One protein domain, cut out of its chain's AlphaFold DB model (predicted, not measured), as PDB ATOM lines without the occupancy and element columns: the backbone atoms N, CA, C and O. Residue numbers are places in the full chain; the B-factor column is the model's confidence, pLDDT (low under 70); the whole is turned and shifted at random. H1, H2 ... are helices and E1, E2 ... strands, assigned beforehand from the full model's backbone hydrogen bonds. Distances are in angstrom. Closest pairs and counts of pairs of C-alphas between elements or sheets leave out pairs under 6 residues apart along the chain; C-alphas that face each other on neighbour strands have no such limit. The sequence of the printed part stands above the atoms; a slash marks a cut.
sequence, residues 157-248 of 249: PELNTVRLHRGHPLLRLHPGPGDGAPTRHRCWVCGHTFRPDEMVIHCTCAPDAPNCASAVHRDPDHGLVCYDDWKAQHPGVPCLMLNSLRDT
ATOM      1  N   PRO A 157     -47.445 -35.471 -60.724       79.88
ATOM      2  CA  PRO A 157     -46.187 -35.655 -61.455       79.88
ATOM      3  C   PRO A 157     -45.524 -34.336 -61.874       79.88
ATOM      4  O   PRO A 157     -44.319 -34.283 -62.103       79.88
ATOM      5  N   GLU A 158     -46.296 -33.255 -61.971       79.25
ATOM      6  CA  GLU A 158     -45.805 -31.912 -62.266       79.25
ATOM      7  C   GLU A 158     -45.106 -31.237 -61.076       79.25
ATOM      8  O   GLU A 158     -44.431 -30.218 -61.248       79.25
ATOM      9  N   LEU A 159     -45.256 -31.785 -59.866       80.75
ATOM     10  CA  LEU A 159     -44.628 -31.282 -58.651       80.75
ATOM     11  C   LEU A 159     -43.466 -32.192 -58.272       80.75
ATOM     12  O   LEU A 159     -43.650 -33.376 -58.003       80.75
ATOM     13  N   ASN A 160     -42.270 -31.618 -58.156       85.56
ATOM     14  CA  ASN A 160     -41.107 -32.317 -57.612       85.56
ATOM     15  C   ASN A 160     -41.227 -32.450 -56.094       85.56
ATOM     16  O   ASN A 160     -40.608 -31.716 -55.314       85.56
ATOM     17  N   THR A 161     -42.121 -33.346 -55.703       89.00
ATOM     18  CA  THR A 161     -42.413 -33.672 -54.321       89.00
ATOM     19  C   THR A 161     -41.415 -34.720 -53.857       89.00
ATOM     20  O   THR A 161     -41.243 -35.750 -54.502       89.00
ATOM     21  N   VAL A 162     -40.742 -34.440 -52.749       90.19
ATOM     22  CA  VAL A 162     -39.671 -35.270 -52.205       90.19
ATOM     23  C   VAL A 162     -39.936 -35.490 -50.725       90.19
ATOM     24  O   VAL A 162     -40.174 -34.532 -49.983       90.19
ATOM     25  N   ARG A 163     -39.861 -36.749 -50.286       91.81
ATOM     26  CA  ARG A 163     -39.819 -37.091 -48.865       91.81
ATOM     27  C   ARG A 163     -38.383 -36.991 -48.359       91.81
ATOM     28  O   ARG A 163     -37.447 -37.533 -48.947       91.81
ATOM     29  N   LEU A 164     -38.195 -36.247 -47.277       90.94
ATOM     30  CA  LEU A 164     -36.876 -35.916 -46.758       90.94
ATOM     31  C   LEU A 164     -36.333 -37.035 -45.874       90.94
ATOM     32  O   LEU A 164     -36.430 -36.989 -44.649       90.94
ATOM     33  N   HIS A 165     -35.710 -38.032 -46.490       88.06
ATOM     34  CA  HIS A 165     -34.968 -39.048 -45.748       88.06
ATOM     35  C   HIS A 165     -33.750 -38.452 -45.033       88.06
ATOM     36  O   HIS A 165     -33.213 -37.404 -45.411       88.06
ATOM     37  N   ARG A 166     -33.268 -39.136 -43.994       84.25
ATOM     38  CA  ARG A 166     -32.050 -38.721 -43.285       84.25
ATOM     39  C   ARG A 166     -30.863 -38.641 -44.244       84.25
ATOM     40  O   ARG A 166     -30.724 -39.442 -45.159       84.25
ATOM     41  N   GLY A 167     -30.023 -37.624 -44.055       84.94
ATOM     42  CA  GLY A 167     -28.908 -37.325 -44.960       84.94
ATOM     43  C   GLY A 167     -29.289 -36.525 -46.213       84.94
ATOM     44  O   GLY A 167     -28.384 -36.044 -46.904       84.94
ATOM     45  N   HIS A 168     -30.585 -36.308 -46.480       88.88
ATOM     46  CA  HIS A 168     -31.024 -35.463 -47.590       88.88
ATOM     47  C   HIS A 168     -30.394 -34.057 -47.486       88.88
ATOM     48  O   HIS A 168     -30.364 -33.487 -46.391       88.88
ATOM     49  N   PRO A 169     -29.911 -33.450 -48.591       87.62
ATOM     50  CA  PRO A 169     -29.247 -32.144 -48.558       87.62
ATOM     51  C   PRO A 169     -30.051 -31.037 -47.860       87.62
ATOM     52  O   PRO A 169     -29.483 -30.279 -47.083       87.62
ATOM     53  N   LEU A 170     -31.379 -31.010 -48.045       88.44
ATOM     54  CA  LEU A 170     -32.286 -30.061 -47.372       88.44
ATOM     55  C   LEU A 170     -32.382 -30.229 -45.844       88.44
ATOM     56  O   LEU A 170     -32.917 -29.357 -45.167       88.44
ATOM     57  N   LEU A 171     -31.872 -31.327 -45.287       90.00
ATOM     58  CA  LEU A 171     -31.797 -31.542 -43.844       90.00
ATOM     59  C   LEU A 171     -30.428 -31.196 -43.269       90.00
ATOM     60  O   LEU A 171     -30.249 -31.316 -42.060       90.00
ATOM     61  N   ARG A 172     -29.444 -30.801 -44.079       87.56
ATOM     62  CA  ARG A 172     -28.108 -30.502 -43.560       87.56
ATOM     63  C   ARG A 172     -28.132 -29.265 -42.662       87.56
ATOM     64  O   ARG A 172     -29.008 -28.402 -42.739       87.56
ATOM     65  N   LEU A 173     -27.169 -29.237 -41.750       88.38
ATOM     66  CA  LEU A 173     -26.815 -28.039 -41.012       88.38
ATOM     67  C   LEU A 173     -25.749 -27.306 -41.825       88.38
ATOM     68  O   LEU A 173     -24.794 -27.929 -42.290       88.38
ATOM     69  N   HIS A 174     -25.914 -26.003 -42.002       84.25
ATOM     70  CA  HIS A 174     -24.988 -25.167 -42.754       84.25
ATOM     71  C   HIS A 174     -24.358 -24.145 -41.813       84.25
ATOM     72  O   HIS A 174     -25.042 -23.671 -40.894       84.25
ATOM     73  N   PRO A 175     -23.088 -23.767 -42.046       78.81
ATOM     74  CA  PRO A 175     -22.545 -22.564 -41.436       78.81
ATOM     75  C   PRO A 175     -23.473 -21.419 -41.853       78.81
ATOM     76  O   PRO A 175     -23.809 -21.293 -43.033       78.81
ATOM     77  N   GLY A 176     -24.014 -20.677 -40.887       74.44
ATOM     78  CA  GLY A 176     -24.911 -19.567 -41.188       74.44
ATOM     79  C   GLY A 176     -24.231 -18.520 -42.085       74.44
ATOM     80  O   GLY A 176     -23.043 -18.617 -42.383       74.44
ATOM     81  N   PRO A 177     -24.956 -17.490 -42.539       73.75
ATOM     82  CA  PRO A 177     -24.322 -16.391 -43.258       73.75
ATOM     83  C   PRO A 177     -23.267 -15.699 -42.369       73.75
ATOM     84  O   PRO A 177     -23.592 -15.237 -41.273       73.75
ATOM     85  N   GLY A 178     -22.022 -15.620 -42.858       78.50
ATOM     86  CA  GLY A 178     -20.876 -15.045 -42.134       78.50
ATOM     87  C   GLY A 178     -20.470 -15.873 -40.911       78.50
ATOM     88  O   GLY A 178     -20.565 -17.096 -40.930       78.50
ATOM     89  N   ASP A 179     -20.100 -15.204 -39.817       73.50
ATOM     90  CA  ASP A 179     -19.815 -15.834 -38.514       73.50
ATOM     91  C   ASP A 179     -21.104 -16.149 -37.718       73.50
ATOM     92  O   ASP A 179     -21.151 -16.114 -36.487       73.50
ATOM     93  N   GLY A 180     -22.209 -16.389 -38.431       73.31
ATOM     94  CA  GLY A 180     -23.519 -16.636 -37.846       73.31
ATOM     95  C   GLY A 180     -23.669 -18.042 -37.262       73.31
ATOM     96  O   GLY A 180     -23.030 -18.997 -37.701       73.31
ATOM     97  N   ALA A 181     -24.595 -18.181 -36.306       80.00
ATOM     98  CA  ALA A 181     -24.959 -19.480 -35.746       80.00
ATOM     99  C   ALA A 181     -25.356 -20.476 -36.858       80.00
ATOM    100  O   ALA A 181     -25.981 -20.060 -37.841       80.00
ATOM    101  N   PRO A 182     -25.047 -21.777 -36.708       86.56
ATOM    102  CA  PRO A 182     -25.439 -22.789 -37.677       86.56
ATOM    103  C   PRO A 182     -26.947 -22.772 -37.948       86.56
ATOM    104  O   PRO A 182     -27.763 -22.629 -37.031       86.56
ATOM    105  N   THR A 183     -27.326 -22.929 -39.215       87.25
ATOM    106  CA  THR A 183     -28.730 -22.871 -39.644       87.25
ATOM    107  C   THR A 183     -29.102 -24.051 -40.528       87.25
ATOM    108  O   THR A 183     -28.262 -24.637 -41.204       87.25
ATOM    109  N   ARG A 184     -30.387 -24.406 -40.525       90.88
ATOM    110  CA  ARG A 184     -30.965 -25.399 -41.436       90.88
ATOM    111  C   ARG A 184     -31.772 -24.712 -42.525       90.88
ATOM    112  O   ARG A 184     -32.267 -23.599 -42.321       90.88
ATOM    113  N   HIS A 185     -31.981 -25.413 -43.636       90.38
ATOM    114  CA  HIS A 185     -32.959 -24.997 -44.634       90.38
ATOM    115  C   HIS A 185     -34.362 -24.887 -44.025       90.38
ATOM    116  O   HIS A 185     -34.746 -25.628 -43.111       90.38
ATOM    117  N   ARG A 186     -35.128 -23.925 -44.540       91.75
ATOM    118  CA  ARG A 186     -36.454 -23.562 -44.045       91.75
ATOM    119  C   ARG A 186     -37.454 -23.559 -45.185       91.75
ATOM    120  O   ARG A 186     -37.124 -23.180 -46.307       91.75
ATOM    121  N   CYS A 187     -38.688 -23.914 -44.858       92.94
ATOM    122  CA  CYS A 187     -39.822 -23.728 -45.741       92.94
ATOM    123  C   CYS A 187     -39.973 -22.247 -46.070       92.94
ATOM    124  O   CYS A 187     -40.068 -21.406 -45.174       92.94
ATOM    125  N   TRP A 188     -40.033 -21.930 -47.359       89.12
ATOM    126  CA  TRP A 188     -40.155 -20.548 -47.820       89.12
ATOM    127  C   TRP A 188     -41.465 -19.885 -47.357       89.12
ATOM    128  O   TRP A 188     -41.508 -18.682 -47.096       89.12
ATOM    129  N   VAL A 189     -42.535 -20.674 -47.200       89.81
ATOM    130  CA  VAL A 189     -43.864 -20.174 -46.819       89.81
ATOM    131  C   VAL A 189     -44.013 -19.997 -45.308       89.81
ATOM    132  O   VAL A 189     -44.477 -18.949 -44.873       89.81
ATOM    133  N   CYS A 190     -43.643 -20.970 -44.474       91.50
ATOM    134  CA  CYS A 190     -43.863 -20.863 -43.022       91.50
ATOM    135  C   CYS A 190     -42.609 -20.466 -42.230       91.50
ATOM    136  O   CYS A 190     -42.721 -20.059 -41.078       91.50
ATOM    137  N   GLY A 191     -41.414 -20.556 -42.822       91.25
ATOM    138  CA  GLY A 191     -40.142 -20.252 -42.157       91.25
ATOM    139  C   GLY A 191     -39.656 -21.326 -41.173       91.25
ATOM    140  O   GLY A 191     -38.569 -21.182 -40.601       91.25
ATOM    141  N   HIS A 192     -40.421 -22.407 -40.983       93.69
ATOM    142  CA  HIS A 192     -40.002 -23.547 -40.174       93.69
ATOM    143  C   HIS A 192     -38.928 -24.363 -40.885       93.69
ATOM    144  O   HIS A 192     -38.956 -24.533 -42.104       93.69
ATOM    145  N   THR A 193     -37.987 -24.896 -40.111       94.19
ATOM    146  CA  THR A 193     -36.962 -25.805 -40.634       94.19
ATOM    147  C   THR A 193     -37.593 -27.113 -41.090       94.19
ATOM    148  O   THR A 193     -38.520 -27.594 -40.426       94.19
ATOM    149  N   PHE A 194     -37.041 -27.713 -42.139       94.12
ATOM    150  CA  PHE A 194     -37.400 -29.068 -42.552       94.12
ATOM    151  C   PHE A 194     -36.912 -30.114 -41.557       94.12
ATOM    152  O   PHE A 194     -35.926 -29.875 -40.855       94.12
ATOM    153  N   ARG A 195     -37.598 -31.253 -41.487       93.56
ATOM    154  CA  ARG A 195     -37.267 -32.379 -40.606       93.56
ATOM    155  C   ARG A 195     -37.281 -33.704 -41.367       93.56
ATOM    156  O   ARG A 195     -37.864 -33.761 -42.449       93.56
ATOM    157  N   PRO A 196     -36.634 -34.748 -40.818       90.56
ATOM    158  CA  PRO A 196     -36.725 -36.086 -41.377       90.56
ATOM    159  C   PRO A 196     -38.173 -36.523 -41.581       90.56
ATOM    160  O   PRO A 196     -39.047 -36.175 -40.787       90.56
ATOM    161  N   ASP A 197     -38.374 -37.288 -42.647       88.75
ATOM    162  CA  ASP A 197     -39.635 -37.878 -43.084       88.75
ATOM    163  C   ASP A 197     -40.699 -36.877 -43.553       88.75
ATOM    164  O   ASP A 197     -41.743 -37.305 -44.040       88.75
ATOM    165  N   GLU A 198     -40.435 -35.566 -43.495       92.81
ATOM    166  CA  GLU A 198     -41.358 -34.564 -44.025       92.81
ATOM    167  C   GLU A 198     -41.411 -34.594 -45.547       92.81
ATOM    168  O   GLU A 198     -40.389 -34.752 -46.221       92.81
ATOM    169  N   MET A 199     -42.601 -34.361 -46.090       93.25
ATOM    170  CA  MET A 199     -42.794 -34.183 -47.523       93.25
ATOM    171  C   MET A 199     -42.730 -32.699 -47.919       93.25
ATOM    172  O   MET A 199     -43.372 -31.819 -47.331       93.25
ATOM    173  N   VAL A 200     -41.918 -32.396 -48.932       93.38
ATOM    174  CA  VAL A 200     -41.722 -31.034 -49.439       93.38
ATOM    175  C   VAL A 200     -41.789 -30.995 -50.954       93.38
ATOM    176  O   VAL A 200     -41.455 -31.960 -51.629       93.38
ATOM    177  N   ILE A 201     -42.148 -29.840 -51.503       89.75
ATOM    178  CA  ILE A 201     -41.923 -29.528 -52.911       89.75
ATOM    179  C   ILE A 201     -40.607 -28.781 -53.023       89.75
ATOM    180  O   ILE A 201     -40.455 -27.693 -52.461       89.75
ATOM    181  N   HIS A 202     -39.668 -29.358 -53.765       85.31
ATOM    182  CA  HIS A 202     -38.390 -28.737 -54.077       85.31
ATOM    183  C   HIS A 202     -38.490 -28.025 -55.433       85.31
ATOM    184  O   HIS A 202     -38.801 -28.659 -56.442       85.31
ATOM    185  N   CYS A 203     -38.261 -26.705 -55.476       74.38
ATOM    186  CA  CYS A 203     -38.368 -25.938 -56.726       74.38
ATOM    187  C   CYS A 203     -37.410 -26.500 -57.787       74.38
ATOM    188  O   CYS A 203     -36.197 -26.509 -57.620       74.38
ATOM    189  N   THR A 204     -37.975 -26.925 -58.916       63.19
ATOM    190  CA  THR A 204     -37.256 -27.460 -60.090       63.19
ATOM    191  C   THR A 204     -36.724 -26.377 -61.015       63.19
ATOM    192  O   THR A 204     -36.253 -26.646 -62.112       63.19
ATOM    193  N   CYS A 205     -36.849 -25.124 -60.604       65.88
ATOM    194  CA  CYS A 205     -36.640 -23.970 -61.459       65.88
ATOM    195  C   CYS A 205     -35.154 -23.786 -61.811       65.88
ATOM    196  O   CYS A 205     -34.841 -23.198 -62.841       65.88
ATOM    197  N   ALA A 206     -34.258 -24.290 -60.954       63.38
ATOM    198  CA  ALA A 206     -32.824 -24.395 -61.198       63.38
ATOM    199  C   ALA A 206     -32.208 -25.453 -60.251       63.38
ATOM    200  O   ALA A 206     -31.565 -25.077 -59.273       63.38
ATOM    201  N   PRO A 207     -32.421 -26.762 -60.493       57.03
ATOM    202  CA  PRO A 207     -32.000 -27.826 -59.574       57.03
ATOM    203  C   PRO A 207     -30.479 -27.853 -59.354       57.03
ATOM    204  O   PRO A 207     -30.026 -28.219 -58.274       57.03
ATOM    205  N   ASP A 208     -29.710 -27.399 -60.347       57.09
ATOM    206  CA  ASP A 208     -28.245 -27.346 -60.306       57.09
ATOM    207  C   ASP A 208     -27.698 -26.017 -59.763       57.09
ATOM    208  O   ASP A 208     -26.491 -25.867 -59.567       57.09
ATOM    209  N   ALA A 209     -28.559 -25.019 -59.523       57.75
ATOM    210  CA  ALA A 209     -28.108 -23.770 -58.931       57.75
ATOM    211  C   ALA A 209     -27.895 -23.985 -57.422       57.75
ATOM    212  O   ALA A 209     -28.865 -24.245 -56.707       57.75
ATOM    213  N   PRO A 210     -26.671 -23.787 -56.892       51.62
ATOM    214  CA  PRO A 210     -26.335 -24.102 -55.498       51.62
ATOM    215  C   PRO A 210     -27.159 -23.303 -54.474       51.62
ATOM    216  O   PRO A 210     -27.265 -23.688 -53.313       51.62
ATOM    217  N   ASN A 211     -27.783 -22.209 -54.917       49.81
ATOM    218  CA  ASN A 211     -28.595 -21.323 -54.089       49.81
ATOM    219  C   ASN A 211     -30.103 -21.610 -54.203       49.81
ATOM    220  O   ASN A 211     -30.898 -21.005 -53.485       49.81
ATOM    221  N   CYS A 212     -30.528 -22.514 -55.095       61.94
ATOM    222  CA  CYS A 212     -31.936 -22.851 -55.304       61.94
ATOM    223  C   CYS A 212     -32.392 -24.000 -54.390       61.94
ATOM    224  O   CYS A 212     -33.131 -24.879 -54.799       61.94
ATOM    225  N   ALA A 213     -32.013 -23.967 -53.112       67.12
ATOM    226  CA  ALA A 213     -32.514 -24.899 -52.095       67.12
ATOM    227  C   ALA A 213     -33.893 -24.475 -51.543       67.12
ATOM    228  O   ALA A 213     -34.204 -24.654 -50.362       67.12
ATOM    229  N   SER A 214     -34.705 -23.821 -52.380       81.31
ATOM    230  CA  SER A 214     -36.027 -23.344 -51.981       81.31
ATOM    231  C   SER A 214     -37.002 -24.508 -52.016       81.31
ATOM    232  O   SER A 214     -37.322 -25.040 -53.080       81.31
ATOM    233  N   ALA A 215     -37.484 -24.881 -50.839       90.06
ATOM    234  CA  ALA A 215     -38.512 -25.889 -50.691       90.06
ATOM    235  C   ALA A 215     -39.691 -25.353 -49.873       90.06
ATOM    236  O   ALA A 215     -39.588 -24.364 -49.135       90.06
ATOM    237  N   VAL A 216     -40.837 -26.001 -50.037       91.75
ATOM    238  CA  VAL A 216     -42.081 -25.667 -49.342       91.75
ATOM    239  C   VAL A 216     -42.691 -26.947 -48.808       91.75
ATOM    240  O   VAL A 216     -42.723 -27.946 -49.518       91.75
ATOM    241  N   HIS A 217     -43.184 -26.927 -47.572       94.94
ATOM    242  CA  HIS A 217     -43.902 -28.074 -47.025       94.94
ATOM    243  C   HIS A 217     -45.141 -28.415 -47.853       94.94
ATOM    244  O   HIS A 217     -45.939 -27.534 -48.187       94.94
ATOM    245  N   ARG A 218     -45.294 -29.707 -48.131       92.44
ATOM    246  CA  ARG A 218     -46.516 -30.324 -48.634       92.44
ATOM    247  C   ARG A 218     -46.617 -31.700 -47.997       92.44
ATOM    248  O   ARG A 218     -46.338 -32.706 -48.632       92.44
ATOM    249  N   ASP A 219     -46.966 -31.706 -46.722       90.44
ATOM    250  CA  ASP A 219     -47.081 -32.913 -45.912       90.44
ATOM    251  C   ASP A 219     -48.428 -32.895 -45.178       90.44
ATOM    252  O   ASP A 219     -48.516 -32.392 -44.052       90.44
ATOM    253  N   PRO A 220     -49.508 -33.358 -45.834       85.00
ATOM    254  CA  PRO A 220     -50.843 -33.385 -45.243       85.00
ATOM    255  C   PRO A 220     -50.913 -34.231 -43.968       85.00
ATOM    256  O   PRO A 220     -51.652 -33.872 -43.052       85.00
ATOM    257  N   ASP A 221     -50.108 -35.292 -43.875       81.75
ATOM    258  CA  ASP A 221     -50.097 -36.218 -42.737       81.75
ATOM    259  C   ASP A 221     -49.637 -35.526 -41.452       81.75
ATOM    260  O   ASP A 221     -50.133 -35.804 -40.359       81.75
ATOM    261  N   HIS A 222     -48.723 -34.567 -41.594       82.88
ATOM    262  CA  HIS A 222     -48.253 -33.715 -40.507       82.88
ATOM    263  C   HIS A 222     -48.964 -32.350 -40.452       82.88
ATOM    264  O   HIS A 222     -48.566 -31.482 -39.672       82.88
ATOM    265  N   GLY A 223     -49.998 -32.131 -41.274       87.56
ATOM    266  CA  GLY A 223     -50.723 -30.861 -41.366       87.56
ATOM    267  C   GLY A 223     -49.892 -29.700 -41.932       87.56
ATOM    268  O   GLY A 223     -50.227 -28.536 -41.716       87.56
ATOM    269  N   LEU A 224     -48.795 -29.982 -42.640       90.69
ATOM    270  CA  LEU A 224     -47.901 -28.983 -43.228       90.69
ATOM    271  C   LEU A 224     -48.264 -28.744 -44.703       90.69
ATOM    272  O   LEU A 224     -47.527 -29.097 -45.621       90.69
ATOM    273  N   VAL A 225     -49.406 -28.102 -44.935       92.75
ATOM    274  CA  VAL A 225     -49.998 -27.867 -46.271       92.75
ATOM    275  C   VAL A 225     -49.596 -26.522 -46.893       92.75
ATOM    276  O   VAL A 225     -50.335 -25.905 -47.654       92.75
ATOM    277  N   CYS A 226     -48.389 -26.043 -46.575       92.69
ATOM    278  CA  CYS A 226     -47.931 -24.696 -46.928       92.69
ATOM    279  C   CYS A 226     -47.985 -24.397 -48.433       92.69
ATOM    280  O   CYS A 226     -48.276 -23.268 -48.829       92.69
ATOM    281  N   TYR A 227     -47.659 -25.382 -49.273       90.19
ATOM    282  CA  TYR A 227     -47.726 -25.222 -50.720       90.19
ATOM    283  C   TYR A 227     -49.165 -25.079 -51.216       90.19
ATOM    284  O   TYR A 227     -49.436 -24.191 -52.023       90.19
ATOM    285  N   ASP A 228     -50.072 -25.923 -50.728       89.19
ATOM    286  CA  ASP A 228     -51.465 -25.941 -51.171       89.19
ATOM    287  C   ASP A 228     -52.169 -24.636 -50.764       89.19
ATOM    288  O   ASP A 228     -52.796 -23.984 -51.603       89.19
ATOM    289  N   ASP A 229     -51.946 -24.177 -49.528       90.94
ATOM    290  CA  ASP A 229     -52.432 -22.881 -49.035       90.94
ATOM    291  C   ASP A 229     -51.906 -21.715 -49.877       90.94
ATOM    292  O   ASP A 229     -52.653 -20.801 -50.245       90.94
ATOM    293  N   TRP A 230     -50.609 -21.734 -50.205       89.19
ATOM    294  CA  TRP A 230     -50.012 -20.707 -51.051       89.19
ATOM    295  C   TRP A 230     -50.607 -20.735 -52.462       89.19
ATOM    296  O   TRP A 230     -50.948 -19.681 -53.003       89.19
ATOM    297  N   LYS A 231     -50.764 -21.922 -53.055       86.44
ATOM    298  CA  LYS A 231     -51.284 -22.093 -54.415       86.44
ATOM    299  C   LYS A 231     -52.737 -21.640 -54.522       86.44
ATOM    300  O   LYS A 231     -53.084 -20.984 -55.503       86.44
ATOM    301  N   ALA A 232     -53.557 -21.924 -53.510       88.44
ATOM    302  CA  ALA A 232     -54.942 -21.462 -53.430       88.44
ATOM    303  C   ALA A 232     -55.049 -19.925 -53.435       88.44
ATOM    304  O   ALA A 232     -55.963 -19.369 -54.038       88.44
ATOM    305  N   GLN A 233     -54.086 -19.234 -52.818       86.69
ATOM    306  CA  GLN A 233     -54.019 -17.767 -52.802       86.69
ATOM    307  C   GLN A 233     -53.436 -17.164 -54.092       86.69
ATOM    308  O   GLN A 233     -53.624 -15.976 -54.348       86.69
ATOM    309  N   HIS A 234     -52.737 -17.960 -54.908       83.19
ATOM    310  CA  HIS A 234     -52.034 -17.507 -56.115       83.19
ATOM    311  C   HIS A 234     -52.411 -18.357 -57.344       83.19
ATOM    312  O   HIS A 234     -51.546 -19.006 -57.955       83.19
ATOM    313  N   PRO A 235     -53.700 -18.372 -57.738       83.50
ATOM    314  CA  PRO A 235     -54.149 -19.147 -58.887       83.50
ATOM    315  C   PRO A 235     -53.433 -18.691 -60.167       83.50
ATOM    316  O   PRO A 235     -53.222 -17.504 -60.399       83.50
ATOM    317  N   GLY A 236     -53.027 -19.649 -61.004       80.88
ATOM    318  CA  GLY A 236     -52.344 -19.378 -62.277       80.88
ATOM    319  C   GLY A 236     -50.848 -19.052 -62.174       80.88
ATOM    320  O   GLY A 236     -50.173 -19.028 -63.201       80.88
ATOM    321  N   VAL A 237     -50.287 -18.872 -60.973       77.69
ATOM    322  CA  VAL A 237     -48.836 -18.696 -60.809       77.69
ATOM    323  C   VAL A 237     -48.152 -20.065 -60.917       77.69
ATOM    324  O   VAL A 237     -48.428 -20.939 -60.090       77.69
ATOM    325  N   PRO A 238     -47.272 -20.300 -61.910       66.31
ATOM    326  CA  PRO A 238     -46.710 -21.629 -62.163       66.31
ATOM    327  C   PRO A 238     -45.689 -22.045 -61.102       66.31
ATOM    328  O   PRO A 238     -45.514 -23.231 -60.857       66.31
ATOM    329  N   CYS A 239     -45.026 -21.082 -60.454       68.81
ATOM    330  CA  CYS A 239     -44.018 -21.361 -59.444       68.81
ATOM    331  C   CYS A 239     -43.868 -20.219 -58.431       68.81
ATOM    332  O   CYS A 239     -43.816 -19.044 -58.799       68.81
ATOM    333  N   LEU A 240     -43.701 -20.611 -57.166       70.06
ATOM    334  CA  LEU A 240     -43.369 -19.780 -56.008       70.06
ATOM    335  C   LEU A 240     -42.203 -18.804 -56.270       70.06
ATOM    336  O   LEU A 240     -42.268 -17.614 -55.955       70.06
ATOM    337  N   MET A 241     -41.136 -19.308 -56.897       66.94
ATOM    338  CA  MET A 241     -39.878 -18.576 -57.076       66.94
ATOM    339  C   MET A 241     -39.883 -17.669 -58.310       66.94
ATOM    340  O   MET A 241     -39.266 -16.606 -58.284       66.94
ATOM    341  N   LEU A 242     -40.623 -18.030 -59.366       60.28
ATOM    342  CA  LEU A 242     -40.776 -17.174 -60.552       60.28
ATOM    343  C   LEU A 242     -41.560 -15.894 -60.239       60.28
ATOM    344  O   LEU A 242     -41.264 -14.848 -60.814       60.28
ATOM    345  N   ASN A 243     -42.517 -15.956 -59.310       52.59
ATOM    346  CA  ASN A 243     -43.263 -14.774 -58.881       52.59
ATOM    347  C   ASN A 243     -42.376 -13.804 -58.081       52.59
ATOM    348  O   ASN A 243     -42.386 -12.601 -58.318       52.59
ATOM    349  N   SER A 244     -41.510 -14.348 -57.221       51.59
ATOM    350  CA  SER A 244     -40.591 -13.565 -56.382       51.59
ATOM    351  C   SER A 244     -39.562 -12.748 -57.177       51.59
ATOM    352  O   SER A 244     -39.073 -11.738 -56.677       51.59
ATOM    353  N   LEU A 245     -39.216 -13.174 -58.398       50.88
ATOM    354  CA  LEU A 245     -38.298 -12.446 -59.286       50.88
ATOM    355  C   LEU A 245     -38.986 -11.315 -60.066       50.88
ATOM    356  O   LEU A 245     -38.311 -10.375 -60.493       50.88
ATOM    357  N   ARG A 246     -40.308 -11.395 -60.268       48.41
ATOM    358  CA  ARG A 246     -41.082 -10.367 -60.980       48.41
ATOM    359  C   ARG A 246     -41.375  -9.154 -60.103       48.41
ATOM    360  O   ARG A 246     -41.295  -8.046 -60.610       48.41
ATOM    361  N   ASP A 247     -41.579  -9.355 -58.803       47.66
ATOM    362  CA  ASP A 247     -41.831  -8.276 -57.832       47.66
ATOM    363  C   ASP A 247     -40.575  -7.455 -57.459       47.66
ATOM    364  O   ASP A 247     -40.645  -6.532 -56.649       47.66
ATOM    365  N   THR A 248     -39.406  -7.797 -58.010       43.31
ATOM    366  CA  THR A 248     -38.133  -7.084 -57.776       43.31
ATOM    367  C   THR A 248     -37.656  -6.240 -58.962       43.31
ATOM    368  O   THR A 248     -36.508  -5.799 -58.961       43.31
TER     369      THR A 248
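Overview. This is residues 157 to 248 of the 249 residues of an uncharacterized protein of Streptomyces sp. GKU 895 (UniProt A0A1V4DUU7). This domain has little regular structure: long loops run out from a small antiparallel sheet, the meander E1, E2, E3, each strand the neighbour of the one before. Two short helices follow, H1 grazing the sheet and H2 off it. The printed part has 92 residues, 25 in named elements, mixed in class; it is compact, with a radius of gyration of the C-alphas of 13.4 A and spans of 39 by 35 by 22 A.

Along the chain. E2 is residues 199 to 202, 9.6 A; E1 is 161 to 163, from (-42.413, -33.672, -54.321), and E3 215 to 217, each 6.9 A. H1 is 226 to 233 and H2 240 to 246, ending at (-41.082, -10.367, -60.980), each 10.9 A.

Arrangement. E2 forms hairpins with E1 (N 162 and O 200, 2.8 A) and E3 (N 201 and O 216, 2.8 A). H1 only grazes the sheet; the closest C-alphas of E3 and H1, His 217 and Cys 226, are 5.3 A apart. H2 is apart from H1, only just, at 8.3 A. Every O i to N i+4 pair is within hydrogen-bond range in H1; in H2 1 of 3, with 2 of 4 O i to N i+3.

Size, cuts and confidence. The farthest C-alphas, Asp 179 and Gly 236, are 40.4 A apart. The printed part has no cut. E1 to E2 and E2 to E3 are long links of 35 and 12 residues. pLDDT is under 70 at residues 204 to 213, 238 to 239 and 241 to 248.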